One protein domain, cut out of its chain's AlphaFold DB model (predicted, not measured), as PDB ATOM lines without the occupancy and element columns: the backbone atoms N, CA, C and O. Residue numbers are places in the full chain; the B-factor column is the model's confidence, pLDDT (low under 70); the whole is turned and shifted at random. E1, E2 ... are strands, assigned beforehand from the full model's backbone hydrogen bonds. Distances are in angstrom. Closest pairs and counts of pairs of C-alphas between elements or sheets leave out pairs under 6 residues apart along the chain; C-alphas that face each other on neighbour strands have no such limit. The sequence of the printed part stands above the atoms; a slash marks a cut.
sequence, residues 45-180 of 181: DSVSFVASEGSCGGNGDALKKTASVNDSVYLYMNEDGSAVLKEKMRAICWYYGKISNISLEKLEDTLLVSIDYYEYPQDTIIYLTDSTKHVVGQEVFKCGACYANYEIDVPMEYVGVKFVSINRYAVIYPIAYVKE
ATOM      1  N   ASP A  45     -25.047   2.004 -54.550       84.50
ATOM      2  CA  ASP A  45     -25.249   1.646 -53.152       84.50
ATOM      3  C   ASP A  45     -24.728   0.229 -52.888       84.50
ATOM      4  O   ASP A  45     -24.687  -0.608 -53.789       84.50
ATOM      5  N   SER A  46     -24.365  -0.044 -51.634       79.50
ATOM      6  CA  SER A  46     -23.905  -1.355 -51.162       79.50
ATOM      7  C   SER A  46     -22.656  -1.856 -51.877       79.50
ATOM      8  O   SER A  46     -22.571  -3.002 -52.314       79.50
ATOM      9  N   VAL A  47     -21.667  -0.971 -51.959       82.25
ATOM     10  CA  VAL A  47     -20.344  -1.291 -52.487       82.25
ATOM     11  C   VAL A  47     -19.629  -2.289 -51.583       82.25
ATOM     12  O   VAL A  47     -19.682  -2.182 -50.356       82.25
ATOM     13  N   SER A  48     -18.975  -3.261 -52.218       82.00
ATOM     14  CA  SER A  48     -18.143  -4.258 -51.552       82.00
ATOM     15  C   SER A  48     -16.968  -3.588 -50.841       82.00
ATOM     16  O   SER A  48     -16.363  -2.636 -51.342       82.00
ATOM     17  N   PHE A  49     -16.669  -4.072 -49.640       78.81
ATOM     18  CA  PHE A  49     -15.514  -3.629 -48.884       78.81
ATOM     19  C   PHE A  49     -14.953  -4.760 -48.037       78.81
ATOM     20  O   PHE A  49     -15.684  -5.633 -47.564       78.81
ATOM     21  N   VAL A  50     -13.648  -4.697 -47.798       73.75
ATOM     22  CA  VAL A  50     -12.956  -5.554 -46.840       73.75
ATOM     23  C   VAL A  50     -12.505  -4.696 -45.671       73.75
ATOM     24  O   VAL A  50     -11.892  -3.645 -45.849       73.75
ATOM     25  N   ALA A  51     -12.815  -5.147 -44.461       67.38
ATOM     26  CA  ALA A  51     -12.378  -4.507 -43.235       67.38
ATOM     27  C   ALA A  51     -11.328  -5.380 -42.541       67.38
ATOM     28  O   ALA A  51     -11.546  -6.565 -42.288       67.38
ATOM     29  N   SER A  52     -10.167  -4.797 -42.246       61.75
ATOM     30  CA  SER A  52      -9.143  -5.462 -41.431       61.75
ATOM     31  C   SER A  52      -9.551  -5.512 -39.956       61.75
ATOM     32  O   SER A  52     -10.339  -4.686 -39.494       61.75
ATOM     33  N   GLU A  53      -9.002  -6.473 -39.205       56.53
ATOM     34  CA  GLU A  53      -9.294  -6.620 -37.777       56.53
ATOM     35  C   GLU A  53      -9.004  -5.312 -37.028       56.53
ATOM     36  O   GLU A  53      -7.892  -4.773 -37.051       56.53
ATOM     37  N   GLY A  54     -10.046  -4.773 -36.391       55.22
ATOM     38  CA  GLY A  54      -9.955  -3.514 -35.678       55.22
ATOM     39  C   GLY A  54      -9.177  -3.667 -34.373       55.22
ATOM     40  O   GLY A  54      -9.317  -4.661 -33.664       55.22
ATOM     41  N   SER A  55      -8.432  -2.636 -33.970       52.28
ATOM     42  CA  SER A  55      -7.596  -2.648 -32.751       52.28
ATOM     43  C   SER A  55      -8.352  -2.832 -31.419       52.28
ATOM     44  O   SER A  55      -7.738  -2.765 -30.357       52.28
ATOM     45  N   CYS A  56      -9.675  -3.005 -31.454       50.56
ATOM     46  CA  CYS A  56     -10.548  -3.164 -30.292       50.56
ATOM     47  C   CYS A  56     -11.274  -4.519 -30.243       50.56
ATOM     48  O   CYS A  56     -12.261  -4.640 -29.523       50.56
ATOM     49  N   GLY A  57     -10.788  -5.536 -30.965       47.19
ATOM     50  CA  GLY A  57     -11.186  -6.931 -30.736       47.19
ATOM     51  C   GLY A  57     -12.619  -7.288 -31.143       47.19
ATOM     52  O   GLY A  57     -13.191  -8.210 -30.573       47.19
ATOM     53  N   GLY A  58     -13.200  -6.562 -32.101       47.62
ATOM     54  CA  GLY A  58     -14.430  -6.967 -32.785       47.62
ATOM     55  C   GLY A  58     -14.108  -7.580 -34.148       47.62
ATOM     56  O   GLY A  58     -13.139  -7.167 -34.785       47.62
ATOM     57  N   ASN A  59     -14.929  -8.534 -34.601       43.62
ATOM     58  CA  ASN A  59     -14.855  -9.134 -35.938       43.62
ATOM     59  C   ASN A  59     -14.967  -8.062 -37.034       43.62
ATOM     60  O   ASN A  59     -16.084  -7.775 -37.447       43.62
ATOM     61  N   GLY A  60     -13.836  -7.482 -37.463       46.69
ATOM     62  CA  GLY A  60     -13.590  -6.731 -38.710       46.69
ATOM     63  C   GLY A  60     -14.441  -5.484 -39.001       46.69
ATOM     64  O   GLY A  60     -13.906  -4.442 -39.347       46.69
ATOM     65  N   ASP A  61     -15.754  -5.551 -38.825       44.97
ATOM     66  CA  ASP A  61     -16.753  -4.657 -39.414       44.97
ATOM     67  C   ASP A  61     -17.080  -3.418 -38.568       44.97
ATOM     68  O   ASP A  61     -17.947  -2.619 -38.936       44.97
ATOM     69  N   ALA A  62     -16.487  -3.294 -37.383       46.31
ATOM     70  CA  ALA A  62     -17.008  -2.431 -36.334       46.31
ATOM     71  C   ALA A  62     -16.045  -1.293 -35.994       46.31
ATOM     72  O   ALA A  62     -15.213  -1.466 -35.107       46.31
ATOM     73  N   LEU A  63     -16.182  -0.133 -36.663       50.69
ATOM     74  CA  LEU A  63     -15.557   1.155 -36.308       50.69
ATOM     75  C   LEU A  63     -16.264   2.369 -36.929       50.69
ATOM     76  O   LEU A  63     -16.754   2.295 -38.051       50.69
ATOM     77  N   LYS A  64     -16.198   3.534 -36.257       54.22
ATOM     78  CA  LYS A  64     -16.695   4.814 -36.795       54.22
ATOM     79  C   LYS A  64     -15.815   6.047 -36.514       54.22
ATOM     80  O   LYS A  64     -15.423   6.314 -35.392       54.22
ATOM     81  N   LYS A  65     -15.684   6.871 -37.561       39.44
ATOM     82  CA  LYS A  65     -15.421   8.326 -37.665       39.44
ATOM     83  C   LYS A  65     -14.207   8.940 -36.955       39.44
ATOM     84  O   LYS A  65     -14.291   9.616 -35.932       39.44
ATOM     85  N   THR A  66     -13.094   8.878 -37.658       39.16
ATOM     86  CA  THR A  66     -12.100   9.933 -37.846       39.16
ATOM     87  C   THR A  66     -11.233   9.456 -39.006       39.16
ATOM     88  O   THR A  66     -10.463   8.514 -38.847       39.16
ATOM     89  N   ALA A  67     -11.396  10.045 -40.192       43.09
ATOM     90  CA  ALA A  67     -10.403   9.876 -41.251       43.09
ATOM     91  C   ALA A  67      -9.081  10.410 -40.687       43.09
ATOM     92  O   ALA A  67      -9.025  11.553 -40.213       43.09
ATOM     93  N   SER A  68      -8.057   9.562 -40.602       44.72
ATOM     94  CA  SER A  68      -6.729  10.064 -40.273       44.72
ATOM     95  C   SER A  68      -6.249  10.834 -41.491       44.72
ATOM     96  O   SER A  68      -6.184  10.294 -42.586       44.72
ATOM     97  N   VAL A  69      -5.971  12.114 -41.274       47.88
ATOM     98  CA  VAL A  69      -5.690  13.122 -42.293       47.88
ATOM     99  C   VAL A  69      -4.393  12.773 -43.023       47.88
ATOM    100  O   VAL A  69      -3.310  13.081 -42.537       47.88
ATOM    101  N   ASN A  70      -4.504  12.106 -44.169       51.59
ATOM    102  CA  ASN A  70      -3.473  12.168 -45.194       51.59
ATOM    103  C   ASN A  70      -3.830  13.318 -46.142       51.59
ATOM    104  O   ASN A  70      -4.989  13.478 -46.519       51.59
ATOM    105  N   ASP A  71      -2.833  14.099 -46.555       56.66
ATOM    106  CA  ASP A  71      -3.020  15.199 -47.514       56.66
ATOM    107  C   ASP A  71      -3.396  14.699 -48.922       56.66
ATOM    108  O   ASP A  71      -3.767  15.486 -49.788       56.66
ATOM    109  N   SER A  72      -3.300  13.387 -49.160       64.38
ATOM    110  CA  SER A  72      -3.722  12.706 -50.383       64.38
ATOM    111  C   SER A  72      -4.250  11.309 -50.069       64.38
ATOM    112  O   SER A  72      -3.811  10.658 -49.117       64.38
ATOM    113  N   VAL A  73      -5.199  10.859 -50.884       78.88
ATOM    114  CA  VAL A  73      -5.795   9.523 -50.807       78.88
ATOM    115  C   VAL A  73      -5.333   8.709 -52.011       78.88
ATOM    116  O   VAL A  73      -5.234   9.237 -53.118       78.88
ATOM    117  N   TYR A  74      -5.047   7.425 -51.806       84.88
ATOM    118  CA  TYR A  74      -4.542   6.547 -52.858       84.88
ATOM    119  C   TYR A  74      -5.647   5.631 -53.389       84.88
ATOM    120  O   TYR A  74      -6.341   4.980 -52.606       84.88
ATOM    121  N   LEU A  75      -5.773   5.559 -54.715       88.31
ATOM    122  CA  LEU A  75      -6.525   4.508 -55.402       88.31
ATOM    123  C   LEU A  75      -5.546   3.563 -56.098       88.31
ATOM    124  O   LEU A  75      -4.750   3.991 -56.935       88.31
ATOM    125  N   TYR A  76      -5.615   2.286 -55.733       89.94
ATOM    126  CA  TYR A  76      -4.777   1.222 -56.278       89.94
ATOM    127  C   TYR A  76      -5.488   0.609 -57.477       89.94
ATOM    128  O   TYR A  76      -6.563   0.043 -57.330       89.94
ATOM    129  N   MET A  77      -4.926   0.794 -58.663       92.56
ATOM    130  CA  MET A  77      -5.519   0.386 -59.929       92.56
ATOM    131  C   MET A  77      -5.342  -1.113 -60.160       92.56
ATOM    132  O   MET A  77      -4.210  -1.601 -60.176       92.56
ATOM    133  N   ASN A  78      -6.456  -1.785 -60.435       91.25
ATOM    134  CA  ASN A  78      -6.504  -3.166 -60.895       91.25
ATOM    135  C   ASN A  78      -6.252  -3.247 -62.412       91.25
ATOM    136  O   ASN A  78      -6.384  -2.260 -63.144       91.25
ATOM    137  N   GLU A  79      -5.924  -4.442 -62.913       89.44
ATOM    138  CA  GLU A  79      -5.689  -4.671 -64.350       89.44
ATOM    139  C   GLU A  79      -6.937  -4.443 -65.217       89.44
ATOM    140  O   GLU A  79      -6.821  -4.061 -66.381       89.44
ATOM    141  N   ASP A  80      -8.129  -4.646 -64.651       88.75
ATOM    142  CA  ASP A  80      -9.415  -4.449 -65.326       88.75
ATOM    143  C   ASP A  80      -9.851  -2.972 -65.404       88.75
ATOM    144  O   ASP A  80     -10.880  -2.655 -66.004       88.75
ATOM    145  N   GLY A  81      -9.061  -2.056 -64.832       86.38
ATOM    146  CA  GLY A  81      -9.343  -0.623 -64.794       86.38
ATOM    147  C   GLY A  81     -10.246  -0.181 -63.640       86.38
ATOM    148  O   GLY A  81     -10.503   1.018 -63.518       86.38
ATOM    149  N   SER A  82     -10.704  -1.102 -62.787       91.25
ATOM    150  CA  SER A  82     -11.245  -0.767 -61.467       91.25
ATOM    151  C   SER A  82     -10.119  -0.374 -60.506       91.25
ATOM    152  O   SER A  82      -8.934  -0.402 -60.855       91.25
ATOM    153  N   ALA A  83     -10.476   0.038 -59.294       92.06
ATOM    154  CA  ALA A  83      -9.504   0.396 -58.279       92.06
ATOM    155  C   ALA A  83      -9.960   0.008 -56.875       92.06
ATOM    156  O   ALA A  83     -11.145  -0.164 -56.618       92.06
ATOM    157  N   VAL A  84      -9.011  -0.050 -55.947       90.12
ATOM    158  CA  VAL A  84      -9.268  -0.210 -54.517       90.12
ATOM    159  C   VAL A  84      -8.872   1.072 -53.799       90.12
ATOM    160  O   VAL A  84      -7.725   1.524 -53.872       90.12
ATOM    161  N   LEU A  85      -9.823   1.668 -53.087       88.06
ATOM    162  CA  LEU A  85      -9.574   2.774 -52.172       88.06
ATOM    163  C   LEU A  85      -9.200   2.202 -50.800       88.06
ATOM    164  O   LEU A  85     -10.039   1.592 -50.140       88.06
ATOM    165  N   LYS A  86      -7.954   2.421 -50.360       82.19
ATOM    166  CA  LYS A  86      -7.474   1.980 -49.039       82.19
ATOM    167  C   LYS A  86      -7.509   3.155 -48.061       82.19
ATOM    168  O   LYS A  86      -6.735   4.097 -48.213       82.19
ATOM    169  N   GLU A  87      -8.381   3.095 -47.057       74.81
ATOM    170  CA  GLU A  87      -8.565   4.166 -46.069       74.81
ATOM    171  C   GLU A  87      -8.407   3.647 -44.638       74.81
ATOM    172  O   GLU A  87      -9.012   2.649 -44.237       74.81
ATOM    173  N   LYS A  88      -7.617   4.359 -43.826       68.50
ATOM    174  CA  LYS A  88      -7.490   4.070 -42.395       68.50
ATOM    175  C   LYS A  88      -8.462   4.927 -41.601       68.50
ATOM    176  O   LYS A  88      -8.231   6.114 -41.371       68.50
ATOM    177  N   MET A  89      -9.502   4.293 -41.076       66.81
ATOM    178  CA  MET A  89     -10.476   4.975 -40.237       66.81
ATOM    179  C   MET A  89     -10.142   4.762 -38.764       66.81
ATOM    180  O   MET A  89     -10.069   3.640 -38.258       66.81
ATOM    181  N   ARG A  90      -9.947   5.870 -38.053       58.06
ATOM    182  CA  ARG A  90      -9.940   5.907 -36.592       58.06
ATOM    183  C   ARG A  90     -11.381   5.968 -36.088       58.06
ATOM    184  O   ARG A  90     -12.261   6.518 -36.737       58.06
ATOM    185  N   ALA A  91     -11.614   5.429 -34.907       57.84
ATOM    186  CA  ALA A  91     -12.842   5.554 -34.161       57.84
ATOM    187  C   ALA A  91     -12.563   5.956 -32.725       57.84
ATOM    188  O   ALA A  91     -11.605   5.487 -32.116       57.84
ATOM    189  N   ILE A  92     -13.385   6.849 -32.182       52.62
ATOM    190  CA  ILE A  92     -13.259   7.313 -30.801       52.62
ATOM    191  C   ILE A  92     -14.612   7.136 -30.115       52.62
ATOM    192  O   ILE A  92     -15.579   7.767 -30.528       52.62
ATOM    193  N   CYS A  93     -14.626   6.284 -29.082       50.94
ATOM    194  CA  CYS A  93     -15.507   6.096 -27.907       50.94
ATOM    195  C   CYS A  93     -16.976   6.586 -27.842       50.94
ATOM    196  O   CYS A  93     -17.744   6.064 -27.046       50.94
ATOM    197  N   TRP A  94     -17.416   7.574 -28.608       46.28
ATOM    198  CA  TRP A  94     -18.780   8.130 -28.566       46.28
ATOM    199  C   TRP A  94     -19.622   7.689 -29.764       46.28
ATOM    200  O   TRP A  94     -20.799   8.006 -29.873       46.28
ATOM    201  N   TYR A  95     -18.981   6.977 -30.682       49.25
ATOM    202  CA  TYR A  95     -19.419   6.781 -32.044       49.25
ATOM    203  C   TYR A  95     -18.845   5.452 -32.529       49.25
ATOM    204  O   TYR A  95     -17.955   5.441 -33.369       49.25
ATOM    205  N   TYR A  96     -19.277   4.341 -31.942       51.59
ATOM    206  CA  TYR A  96     -18.907   3.002 -32.394       51.59
ATOM    207  C   TYR A  96     -20.061   2.429 -33.211       51.59
ATOM    208  O   TYR A  96     -21.215   2.536 -32.794       51.59
ATOM    209  N   GLY A  97     -19.768   1.855 -34.375       56.59
ATOM    210  CA  GLY A  97     -20.806   1.268 -35.202       56.59
ATOM    211  C   GLY A  97     -20.289   0.324 -36.271       56.59
ATOM    212  O   GLY A  97     -19.146   0.445 -36.704       56.59
ATOM    213  N   LYS A  98     -21.138  -0.627 -36.664       68.00
ATOM    214  CA  LYS A  98     -20.890  -1.522 -37.797       68.00
ATOM    215  C   LYS A  98     -21.212  -0.783 -39.091       68.00
ATOM    216  O   LYS A  98     -22.270  -0.158 -39.151       68.00
ATOM    217  N   ILE A  99     -20.354  -0.858 -40.110       72.31
ATOM    218  CA  ILE A  99     -20.703  -0.316 -41.435       72.31
ATOM    219  C   ILE A  99     -21.966  -1.025 -41.928       72.31
ATOM    220  O   ILE A  99     -22.002  -2.249 -42.045       72.31
ATOM    221  N   SER A 100     -23.019  -0.251 -42.179       73.06
ATOM    222  CA  SER A 100     -24.288  -0.765 -42.691       73.06
ATOM    223  C   SER A 100     -24.340  -0.722 -44.211       73.06
ATOM    224  O   SER A 100     -24.981  -1.567 -44.827       73.06
ATOM    225  N   ASN A 101     -23.707   0.291 -44.806       81.00
ATOM    226  CA  ASN A 101     -23.727   0.526 -46.239       81.00
ATOM    227  C   ASN A 101     -22.559   1.431 -46.644       81.00
ATOM    228  O   ASN A 101     -22.206   2.357 -45.911       81.00
ATOM    229  N   ILE A 102     -22.009   1.199 -47.832       84.62
ATOM    230  CA  ILE A 102     -21.108   2.132 -48.511       84.62
ATOM    231  C   ILE A 102     -21.744   2.480 -49.847       84.62
ATOM    232  O   ILE A 102     -22.227   1.597 -50.554       84.62
ATOM    233  N   SER A 103     -21.754   3.765 -50.188       89.75
ATOM    234  CA  SER A 103     -22.227   4.230 -51.484       89.75
ATOM    235  C   SER A 103     -21.240   5.171 -52.151       89.75
ATOM    236  O   SER A 103     -20.580   5.976 -51.488       89.75
ATOM    237  N   LEU A 104     -21.159   5.051 -53.472       90.81
ATOM    238  CA  LEU A 104     -20.308   5.846 -54.340       90.81
ATOM    239  C   LEU A 104     -21.168   6.709 -55.254       90.81
ATOM    240  O   LEU A 104     -22.139   6.252 -55.858       90.81
ATOM    241  N   GLU A 105     -20.784   7.967 -55.380       91.12
ATOM    242  CA  GLU A 105     -21.395   8.908 -56.305       91.12
ATOM    243  C   GLU A 105     -20.293   9.714 -56.984       91.12
ATOM    244  O   GLU A 105     -19.352  10.170 -56.335       91.12
ATOM    245  N   LYS A 106     -20.392   9.880 -58.302       88.88
ATOM    246  CA  LYS A 106     -19.461  10.708 -59.065       88.88
ATOM    247  C   LYS A 106     -20.116  12.048 -59.347       88.88
ATOM    248  O   LYS A 106     -21.112  12.111 -60.064       88.88
ATOM    249  N   LEU A 107     -19.526  13.109 -58.809       87.56
ATOM    250  CA  LEU A 107     -19.942  14.479 -59.063       87.56
ATOM    251  C   LEU A 107     -18.770  15.241 -59.677       87.56
ATOM    252  O   LEU A 107     -17.798  15.559 -58.994       87.56
ATOM    253  N   GLU A 108     -18.872  15.515 -60.979       87.00
ATOM    254  CA  GLU A 108     -17.819  16.175 -61.760       87.00
ATOM    255  C   GLU A 108     -16.465  15.442 -61.615       87.00
ATOM    256  O   GLU A 108     -16.361  14.257 -61.938       87.00
ATOM    257  N   ASP A 109     -15.445  16.132 -61.097       90.00
ATOM    258  CA  ASP A 109     -14.096  15.617 -60.851       90.00
ATOM    259  C   ASP A 109     -13.927  15.024 -59.433       90.00
ATOM    260  O   ASP A 109     -12.795  14.847 -58.977       90.00
ATOM    261  N   THR A 110     -15.022  14.727 -58.721       89.25
ATOM    262  CA  THR A 110     -14.997  14.240 -57.331       89.25
ATOM    263  C   THR A 110     -15.744  12.916 -57.160       89.25
ATOM    264  O   THR A 110     -16.905  12.784 -57.550       89.25
ATOM    265  N   LEU A 111     -15.099  11.950 -56.506       90.56
ATOM    266  CA  LEU A 111     -15.729  10.741 -55.979       90.56
ATOM    267  C   LEU A 111     -16.246  11.004 -54.561       90.56
ATOM    268  O   LEU A 111     -15.477  11.280 -53.642       90.56
ATOM    269  N   LEU A 112     -17.555  10.910 -54.370       89.50
ATOM    270  CA  LEU A 112     -18.200  10.989 -53.067       89.50
ATOM    271  C   LEU A 112     -18.357   9.573 -52.513       89.50
ATOM    272  O   LEU A 112     -19.092   8.762 -53.070       89.50
ATOM    273  N   VAL A 113     -17.689   9.292 -51.398       87.44
ATOM    274  CA  VAL A 113     -17.769   8.020 -50.676       87.44
ATOM    275  C   VAL A 113     -18.596   8.252 -49.420       87.44
ATOM    276  O   VAL A 113     -18.142   8.892 -48.472       87.44
ATOM    277  N   SER A 114     -19.833   7.768 -49.398       85.06
ATOM    278  CA  SER A 114     -20.699   7.850 -48.218       85.06
ATOM    279  C   SER A 114     -20.708   6.515 -47.490       85.06
ATOM    280  O   SER A 114     -20.997   5.491 -48.100       85.06
ATOM    281  N   ILE A 115     -20.411   6.534 -46.192       79.75
ATOM    282  CA  ILE A 115     -20.388   5.343 -45.344       79.75
ATOM    283  C   ILE A 115     -21.450   5.537 -44.259       79.75
ATOM    284  O   ILE A 115     -21.399   6.511 -43.503       79.75
ATOM    285  N   ASP A 116     -22.413   4.623 -44.208       77.38
ATOM    286  CA  ASP A 116     -23.470   4.573 -43.200       77.38
ATOM    287  C   ASP A 116     -23.114   3.544 -42.116       77.38
ATOM    288  O   ASP A 116     -22.429   2.551 -42.384       77.38
ATOM    289  N   TYR A 117     -23.590   3.762 -40.885       72.06
ATOM    290  CA  TYR A 117     -23.236   2.933 -39.727       72.06
ATOM    291  C   TYR A 117     -24.454   2.592 -38.860       72.06
ATOM    292  O   TYR A 117     -25.305   3.448 -38.613       72.06
ATOM    293  N   TYR A 118     -24.470   1.381 -38.301       65.12
ATOM    294  CA  TYR A 118     -25.302   1.008 -37.154       65.12
ATOM    295  C   TYR A 118     -24.569   1.312 -35.856       65.12
ATOM    296  O   TYR A 118     -23.525   0.723 -35.604       65.12
ATOM    297  N   GLU A 119     -25.110   2.196 -35.025       64.94
ATOM    298  CA  GLU A 119     -24.480   2.584 -33.760       64.94
ATOM    299  C   GLU A 119     -24.787   1.594 -32.632       64.94
ATOM    300  O   GLU A 119     -25.932   1.165 -32.465       64.94
ATOM    301  N   TYR A 120     -23.773   1.276 -31.825       60.62
ATOM    302  CA  TYR A 120     -23.943   0.514 -30.588       60.62
ATOM    303  C   TYR A 120     -23.799   1.431 -29.367       60.62
ATOM    304  O   TYR A 120     -22.948   2.327 -29.374       60.62
ATOM    305  N   PRO A 121     -24.593   1.214 -28.303       56.72
ATOM    306  CA  PRO A 121     -24.407   1.930 -27.050       56.72
ATOM    307  C   PRO A 121     -23.015   1.662 -26.450       56.72
ATOM    308  O   PRO A 121     -22.394   0.626 -26.701       56.72
ATOM    309  N   GLN A 122     -22.513   2.608 -25.654       59.69
ATOM    310  CA  GLN A 122     -21.233   2.461 -24.954       59.69
ATOM    311  C   GLN A 122     -21.243   1.237 -24.030       59.69
ATOM    312  O   GLN A 122     -22.273   0.913 -23.443       59.69
ATOM    313  N   ASP A 123     -20.086   0.580 -23.908       61.78
ATOM    314  CA  ASP A 123     -19.864  -0.570 -23.025       61.78
ATOM    315  C   ASP A 123     -20.901  -1.697 -23.191       61.78
ATOM    316  O   ASP A 123     -21.455  -2.233 -22.228       61.78
ATOM    317  N   THR A 124     -21.179  -2.057 -24.448       61.88
ATOM    318  CA  THR A 124     -22.148  -3.102 -24.784       61.88
ATOM    319  C   THR A 124     -21.528  -4.489 -24.679       61.88
ATOM    320  O   THR A 124     -20.420  -4.756 -25.145       61.88
ATOM    321  N   ILE A 125     -22.297  -5.406 -24.105       65.81
ATOM    322  CA  ILE A 125     -22.044  -6.835 -24.191       65.81
ATOM    323  C   ILE A 125     -22.900  -7.383 -25.332       65.81
ATOM    324  O   ILE A 125     -24.129  -7.345 -25.244       65.81
ATOM    325  N   ILE A 126     -22.267  -7.896 -26.386       66.94
ATOM    326  CA  ILE A 126     -22.974  -8.619 -27.446       66.94
ATOM    327  C   ILE A 126     -22.909 -10.107 -27.125       66.94
ATOM    328  O   ILE A 126     -21.835 -10.687 -26.965       66.94
ATOM    329  N   TYR A 127     -24.079 -10.729 -27.030       69.44
ATOM    330  CA  TYR A 127     -24.190 -12.175 -26.923       69.44
ATOM    331  C   TYR A 127     -24.209 -12.766 -28.329       69.44
ATOM    332  O   TYR A 127     -25.141 -12.531 -29.100       69.44
ATOM    333  N   LEU A 128     -23.172 -13.532 -28.660       66.75
ATOM    334  CA  LEU A 128     -23.138 -14.298 -29.897       66.75
ATOM    335  C   LEU A 128     -24.109 -15.461 -29.732       66.75
ATOM    336  O   LEU A 128     -23.981 -16.245 -28.790       66.75
ATOM    337  N   THR A 129     -25.094 -15.545 -30.623       69.88
ATOM    338  CA  THR A 129     -26.080 -16.625 -30.605       69.88
ATOM    339  C   THR A 129     -25.943 -17.505 -31.833       69.88
ATOM    340  O   THR A 129     -25.631 -17.023 -32.920       69.88
ATOM    341  N   ASP A 130     -26.148 -18.808 -31.658       72.50
ATOM    342  CA  ASP A 130     -26.217 -19.735 -32.782       72.50
ATOM    343  C   ASP A 130     -27.562 -19.633 -33.529       72.50
ATOM    344  O   ASP A 130     -28.476 -18.896 -33.147       72.50
ATOM    345  N   SER A 131     -27.710 -20.421 -34.596       71.88
ATOM    346  CA  SER A 131     -28.959 -20.509 -35.374       71.88
ATOM    347  C   SER A 131     -30.195 -20.919 -34.552       71.88
ATOM    348  O   SER A 131     -31.325 -20.704 -34.986       71.88
ATOM    349  N   THR A 132     -29.993 -21.469 -33.350       82.94
ATOM    350  CA  THR A 132     -31.038 -21.866 -32.398       82.94
ATOM    351  C   THR A 132     -31.229 -20.864 -31.254       82.94
ATOM    352  O   THR A 132     -31.996 -21.130 -30.330       82.94
ATOM    353  N   LYS A 133     -30.603 -19.682 -31.345       74.75
ATOM    354  CA  LYS A 133     -30.636 -18.588 -30.361       74.75
ATOM    355  C   LYS A 133     -29.995 -18.922 -29.008       74.75
ATOM    356  O   LYS A 133     -30.221 -18.197 -28.039       74.75
ATOM    357  N   HIS A 134     -29.181 -19.972 -28.922       79.88
ATOM    358  CA  HIS A 134     -28.393 -20.233 -27.720       79.88
ATOM    359  C   HIS A 134     -27.167 -19.327 -27.701       79.88
ATOM    360  O   HIS A 134     -26.510 -19.152 -28.725       79.88
ATOM    361  N   VAL A 135     -26.853 -18.757 -26.536       79.44
ATOM    362  CA  VAL A 135     -25.649 -17.942 -26.350       79.44
ATOM    363  C   VAL A 135     -24.425 -18.857 -26.397       79.44
ATOM    364  O   VAL A 135     -24.240 -19.690 -25.513       79.44
ATOM    365  N   VAL A 136     -23.595 -18.691 -27.424       81.69
ATOM    366  CA  VAL A 136     -22.360 -19.461 -27.651       81.69
ATOM    367  C   VAL A 136     -21.100 -18.674 -27.305       81.69
ATOM    368  O   VAL A 136     -20.010 -19.236 -27.245       81.69
ATOM    369  N   GLY A 137     -21.238 -17.375 -27.052       72.00
ATOM    370  CA  GLY A 137     -20.124 -16.518 -26.693       72.00
ATOM    371  C   GLY A 137     -20.576 -15.140 -26.245       72.00
ATOM    372  O   GLY A 137     -21.743 -14.761 -26.377       72.00
ATOM    373  N   GLN A 138     -19.623 -14.394 -25.712       67.06
ATOM    374  CA  GLN A 138     -19.819 -13.029 -25.266       67.06
ATOM    375  C   GLN A 138     -18.678 -12.170 -25.802       67.06
ATOM    376  O   GLN A 138     -17.513 -12.464 -25.545       67.06
ATOM    377  N   GLU A 139     -19.019 -11.088 -26.491       61.59
ATOM    378  CA  GLU A 139     -18.075 -10.036 -26.852       61.59
ATOM    379  C   GLU A 139     -18.321  -8.835 -25.938       61.59
ATOM    380  O   GLU A 139     -19.426  -8.291 -25.865       61.59
ATOM    381  N   VAL A 140     -17.292  -8.461 -25.173       59.97
ATOM    382  CA  VAL A 140     -17.324  -7.282 -24.303       59.97
ATOM    383  C   VAL A 140     -16.668  -6.137 -25.050       59.97
ATOM    384  O   VAL A 140     -15.446  -6.103 -25.194       59.97
ATOM    385  N   PHE A 141     -17.468  -5.168 -25.474       58.00
ATOM    386  CA  PHE A 141     -16.954  -3.974 -26.125       58.00
ATOM    387  C   PHE A 141     -16.639  -2.934 -25.062       58.00
ATOM    388  O   PHE A 141     -17.550  -2.325 -24.520       58.00
ATOM    389  N   LYS A 142     -15.357  -2.734 -24.742       54.22
ATOM    390  CA  LYS A 142     -14.928  -1.645 -23.851       54.22
ATOM    391  C   LYS A 142     -14.592  -0.397 -24.653       54.22
ATOM    392  O   LYS A 142     -13.888  -0.471 -25.659       54.22
ATOM    393  N   CYS A 143     -15.055   0.750 -24.171       53.38
ATOM    394  CA  CYS A 143     -14.780   2.049 -24.772       53.38
ATOM    395  C   CYS A 143     -13.260   2.318 -24.913       53.38
ATOM    396  O   CYS A 143     -12.538   2.417 -23.919       53.38
ATOM    397  N   GLY A 144     -12.777   2.472 -26.154       54.56
ATOM    398  CA  GLY A 144     -11.403   2.859 -26.493       54.56
ATOM    399  C   GLY A 144     -11.309   3.657 -27.804       54.56
ATOM    400  O   GLY A 144     -12.309   3.876 -28.492       54.56
ATOM    401  N   ALA A 145     -10.103   4.128 -28.148       56.69
ATOM    402  CA  ALA A 145      -9.801   4.592 -29.504       56.69
ATOM    403  C   ALA A 145      -9.444   3.374 -30.365       56.69
ATOM    404  O   ALA A 145      -8.513   2.643 -30.035       56.69
ATOM    405  N   CYS A 146     -10.180   3.168 -31.449       59.88
ATOM    406  CA  CYS A 146     -10.119   1.960 -32.258       59.88
ATOM    407  C   CYS A 146      -9.747   2.301 -33.709       59.88
ATOM    408  O   CYS A 146     -10.052   3.394 -34.174       59.88
ATOM    409  N   TYR A 147      -9.070   1.412 -34.431       59.44
ATOM    410  CA  TYR A 147      -8.632   1.658 -35.814       59.44
ATOM    411  C   TYR A 147      -8.831   0.419 -36.674       59.44
ATOM    412  O   TYR A 147      -8.579  -0.675 -36.179       59.44
ATOM    413  N   ALA A 148      -9.248   0.599 -37.928       61.88
ATOM    414  CA  ALA A 148      -9.311  -0.441 -38.953       61.88
ATOM    415  C   ALA A 148      -9.021   0.217 -40.288       61.88
ATOM    416  O   ALA A 148      -9.331   1.390 -40.528       61.88
ATOM    417  N   ASN A 149      -8.391  -0.575 -41.135       69.12
ATOM    418  CA  ASN A 149      -8.183  -0.240 -42.524       69.12
ATOM    419  C   ASN A 149      -9.316  -0.871 -43.323       69.12
ATOM    420  O   ASN A 149      -9.644  -2.042 -43.096       69.12
ATOM    421  N   TYR A 150      -9.875  -0.081 -44.226       73.81
ATOM    422  CA  TYR A 150     -10.905  -0.495 -45.156       73.81
ATOM    423  C   TYR A 150     -10.353  -0.448 -46.568       73.81
ATOM    424  O   TYR A 150      -9.673   0.508 -46.945       73.81
ATOM    425  N   GLU A 151     -10.683  -1.476 -47.328       84.19
ATOM    426  CA  GLU A 151     -10.461  -1.557 -48.760       84.19
ATOM    427  C   GLU A 151     -11.836  -1.500 -49.417       84.19
ATOM    428  O   GLU A 151     -12.666  -2.372 -49.177       84.19
ATOM    429  N   ILE A 152     -12.114  -0.420 -50.146       86.75
ATOM    430  CA  ILE A 152     -13.402  -0.180 -50.802       86.75
ATOM    431  C   ILE A 152     -13.207  -0.385 -52.298       86.75
ATOM    432  O   ILE A 152     -12.360   0.281 -52.902       86.75
ATOM    433  N   ASP A 153     -14.019  -1.257 -52.888       90.44
ATOM    434  CA  ASP A 153     -13.981  -1.516 -54.323       90.44
ATOM    435  C   ASP A 153     -14.562  -0.318 -55.086       90.44
ATOM    436  O   ASP A 153     -15.690   0.111 -54.857       90.44
ATOM    437  N   VAL A 154     -13.790   0.245 -56.011       90.56
ATOM    438  CA  VAL A 154     -14.179   1.384 -56.848       90.56
ATOM    439  C   VAL A 154     -14.266   0.912 -58.300       90.56
ATOM    440  O   VAL A 154     -13.235   0.707 -58.945       90.56
ATOM    441  N   PRO A 155     -15.483   0.748 -58.849       91.62
ATOM    442  CA  PRO A 155     -15.665   0.331 -60.234       91.62
ATOM    443  C   PRO A 155     -15.073   1.329 -61.234       91.62
ATOM    444  O   PRO A 155     -14.973   2.530 -60.957       91.62
ATOM    445  N   MET A 156     -14.710   0.839 -62.421       91.69
ATOM    446  CA  MET A 156     -13.991   1.613 -63.440       91.69
ATOM    447  C   MET A 156     -14.712   2.907 -63.863       91.69
ATOM    448  O   MET A 156     -14.078   3.893 -64.224       91.69
ATOM    449  N   GLU A 157     -16.041   2.946 -63.794       89.75
ATOM    450  CA  GLU A 157     -16.854   4.113 -64.139       89.75
ATOM    451  C   GLU A 157     -16.680   5.285 -63.147       89.75
ATOM    452  O   GLU A 157     -16.839   6.456 -63.521       89.75
ATOM    453  N   TYR A 158     -16.273   4.994 -61.907       89.50
ATOM    454  CA  TYR A 158     -15.965   5.987 -60.871       89.50
ATOM    455  C   TYR A 158     -14.497   6.431 -60.881       89.50
ATOM    456  O   TYR A 158     -14.167   7.456 -60.283       89.50
ATOM    457  N   VAL A 159     -13.628   5.715 -61.598       89.00
ATOM    458  CA  VAL A 159     -12.213   6.061 -61.783       89.00
ATOM    459  C   VAL A 159     -12.068   7.290 -62.703       89.00
ATOM    460  O   VAL A 159     -12.966   7.648 -63.475       89.00
ATOM    461  N   GLY A 160     -10.939   7.997 -62.588       87.44
ATOM    462  CA  GLY A 160     -10.591   9.154 -63.422       87.44
ATOM    463  C   GLY A 160     -11.014  10.508 -62.846       87.44
ATOM    464  O   GLY A 160     -10.869  11.530 -63.512       87.44
ATOM    465  N   VAL A 161     -11.522  10.528 -61.614       90.25
ATOM    466  CA  VAL A 161     -11.751  11.754 -60.834       90.25
ATOM    467  C   VAL A 161     -10.442  12.293 -60.243       90.25
ATOM    468  O   VAL A 161      -9.466  11.556 -60.090       90.25
ATOM    469  N   LYS A 162     -10.402  13.579 -59.893       89.50
ATOM    470  CA  LYS A 162      -9.221  14.220 -59.283       89.50
ATOM    471  C   LYS A 162      -9.274  14.222 -57.763       89.50
ATOM    472  O   LYS A 162      -8.231  14.296 -57.114       89.50
ATOM    473  N   PHE A 163     -10.481  14.163 -57.213       89.19
ATOM    474  CA  PHE A 163     -10.714  14.336 -55.793       89.19
ATOM    475  C   PHE A 163     -11.595  13.237 -55.215       89.19
ATOM    476  O   PHE A 163     -12.417  12.648 -55.916       89.19
ATOM    477  N   VAL A 164     -11.465  13.010 -53.913       88.00
ATOM    478  CA  VAL A 164     -12.356  12.149 -53.136       88.00
ATOM    479  C   VAL A 164     -12.862  12.892 -51.905       88.00
ATOM    480  O   VAL A 164     -12.124  13.646 -51.273       88.00
ATOM    481  N   SER A 165     -14.127  12.681 -51.560       86.31
ATOM    482  CA  SER A 165     -14.742  13.160 -50.325       86.31
ATOM    483  C   SER A 165     -15.287  11.963 -49.559       86.31
ATOM    484  O   SER A 165     -16.149  11.248 -50.070       86.31
ATOM    485  N   ILE A 166     -14.759  11.715 -48.358       81.25
ATOM    486  CA  ILE A 166     -15.078  10.526 -47.557       81.25
ATOM    487  C   ILE A 166     -15.952  10.924 -46.370       81.25
ATOM    488  O   ILE A 166     -15.528  11.651 -45.471       81.25
ATOM    489  N   ASN A 167     -17.163  10.364 -46.336       73.69
ATOM    490  CA  ASN A 167     -18.309  10.810 -45.551       73.69
ATOM    491  C   ASN A 167     -18.737  12.236 -45.931       73.69
ATOM    492  O   ASN A 167     -17.912  13.111 -46.154       73.69
ATOM    493  N   ARG A 168     -20.048  12.513 -45.932       53.12
ATOM    494  CA  ARG A 168     -20.663  13.801 -46.343       53.12
ATOM    495  C   ARG A 168     -20.168  15.070 -45.613       53.12
ATOM    496  O   ARG A 168     -20.685  16.158 -45.847       53.12
ATOM    497  N   TYR A 169     -19.183  14.962 -44.729       52.47
ATOM    498  CA  TYR A 169     -18.610  16.052 -43.954       52.47
ATOM    499  C   TYR A 169     -17.340  16.607 -44.624       52.47
ATOM    500  O   TYR A 169     -16.244  16.513 -44.088       52.47
ATOM    501  N   ALA A 170     -17.547  17.227 -45.789       57.25
ATOM    502  CA  ALA A 170     -16.870  18.436 -46.283       57.25
ATOM    503  C   ALA A 170     -15.346  18.463 -46.536       57.25
ATOM    504  O   ALA A 170     -14.869  19.506 -46.981       57.25
ATOM    505  N   VAL A 171     -14.578  17.394 -46.308       70.31
ATOM    506  CA  VAL A 171     -13.141  17.395 -46.645       70.31
ATOM    507  C   VAL A 171     -12.908  16.688 -47.973       70.31
ATOM    508  O   VAL A 171     -13.258  15.522 -48.142       70.31
ATOM    509  N   ILE A 172     -12.334  17.434 -48.913       80.50
ATOM    510  CA  ILE A 172     -12.010  16.982 -50.261       80.50
ATOM    511  C   ILE A 172     -10.501  16.759 -50.325       80.50
ATOM    512  O   ILE A 172      -9.728  17.678 -50.050       80.50
ATOM    513  N   TYR A 173     -10.093  15.553 -50.703       83.62
ATOM    514  CA  TYR A 173      -8.696  15.148 -50.800       83.62
ATOM    515  C   TYR A 173      -8.301  14.940 -52.264       83.62
ATOM    516  O   TYR A 173      -9.091  14.370 -53.021       83.62
ATOM    517  N   PRO A 174      -7.097  15.358 -52.689       85.81
ATOM    518  CA  PRO A 174      -6.563  14.961 -53.983       85.81
ATOM    519  C   PRO A 174      -6.294  13.451 -54.012       85.81
ATOM    520  O   PRO A 174      -5.856  12.861 -53.019       85.81
ATOM    521  N   ILE A 175      -6.537  12.842 -55.171       85.62
ATOM    522  CA  ILE A 175      -6.281  11.421 -55.414       85.62
ATOM    523  C   ILE A 175      -4.906  11.229 -56.058       85.62
ATOM    524  O   ILE A 175      -4.573  11.889 -57.044       85.62
ATOM    525  N   ALA A 176      -4.152  10.255 -55.558       86.31
ATOM    526  CA  ALA A 176      -3.010   9.668 -56.244       86.31
ATOM    527  C   ALA A 176      -3.373   8.263 -56.753       86.31
ATOM    528  O   ALA A 176      -3.742   7.383 -55.976       86.31
ATOM    529  N   TYR A 177      -3.255   8.048 -58.064       86.81
ATOM    530  CA  TYR A 177      -3.449   6.733 -58.674       86.81
ATOM    531  C   TYR A 177      -2.143   5.946 -58.632       86.81
ATOM    532  O   TYR A 177      -1.116   6.413 -59.125       86.81
ATOM    533  N   VAL A 178      -2.193   4.753 -58.049       88.56
ATOM    534  CA  VAL A 178      -1.043   3.862 -57.884       88.56
ATOM    535  C   VAL A 178      -1.347   2.568 -58.617       88.56
ATOM    536  O   VAL A 178      -2.460   2.066 -58.540       88.56
ATOM    537  N   LYS A 179      -0.379   2.025 -59.352       83.75
ATOM    538  CA  LYS A 179      -0.518   0.695 -59.946       83.75
ATOM    539  C   LYS A 179      -0.166  -0.341 -58.879       83.75
ATOM    540  O   LYS A 179       0.858  -0.166 -58.223       83.75
ATOM    541  N   GLU A 180      -0.999  -1.359 -58.679       68.50
ATOM    542  CA  GLU A 180      -0.632  -2.464 -57.785       68.50
ATOM    543  C   GLU A 180       0.527  -3.258 -58.428       68.50
ATOM    544  O   GLU A 180       0.520  -3.480 -59.644       68.50
TER     545      GLU A 180
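This is residues 45 to 180 of the 181 residues of an uncharacterized protein of Fibrobacter sp. UWB11 (UniProt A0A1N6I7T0). One eight-stranded sheet curls and folds back on itself like part of a barrel: the leaf E1, E8, E3, E2 faces the leaf E9, E5, E4, and E10 is the hinge. The hairpin E6 and E7 forms an arm beyond one end of this body and adds to its length. The printed part has 136 residues, with no named helix and ten named strands, E1 to E10 in chain order; the class is all strand. The large sheet is mixed, in the order E1, E8, E3, E2, E10, E9, E5, E4, and the small sheet E6, E7 is antiparallel. The whole is compact by its radius of gyration of the C-alphas, 16.5 A, yet elongated, spanning 49 by 29 by 24 A.

In the large sheet, E1 is residues 49 to 51, beginning at C-alpha 49 (-15.514, -3.629, -48.884). E8 is residues 145 to 154, 27.9 A long, and E3 is residues 83 to 92, 28.6 A. E2 is residues 73 to 77, 12.9 A. E10, residues 172 to 179, is 22.2 A long and ends at C-alpha 179 (-0.518, 0.695, -59.946). E9 is residues 163 to 166, E5 residues 110 to 119, 28.0 A, and E4 residues 97 to 107, 27.3 A. E6 is residues 125 to 129, beginning at C-alpha 125 (-22.044, -6.835, -24.191), and E7 is residues 135 to 140, 13.7 A.

The large sheet is strongly twisted, and its edge strands are E1 and E4. E8 and E3 are antiparallel at 161 degrees, with N 85 and O 152 2.9 A apart, within hydrogen-bond range. E1 is antiparallel to E8, with N 50 and O 151 at 2.9 A. The hairpin E2 and E3 has N 84 and O 76 at 2.8 A. E10 pairs with E2 over residues 175 to 179, parallel, with N 75 and O 176 at 3.0 A. It pairs with E9 over residues 172 to 174, antiparallel, with N 173 and O 164 at 2.8 A. E9 and E5 are parallel at 9 degrees, with N 113 and O 165 at 2.8 A. The hairpin E4 and E5 has N 103 and O 114 at 2.8 A; E4 bends by 60 degrees at residue 100. Between the leaves, the closest C-alphas of E4 and E8 are those of Leu 104 and Val 154, 8.0 A apart. E1 and E4 are only just apart, at 8.0 A. In the hairpin E6 and E7, N 126 and O 139 are 2.9 A apart; both strands are apart from E1, E3, E4 and E8.

The two C-alphas farthest apart are those of Glu 108 and His 134, at 51.0 A. The printed part has no cut. The link from E1 to E2, residues 52 to 72, is long. The mean pLDDT of the printed part is 71.9, and 61 residues are under 70, among them residues 51 to 72 and 138 to 149.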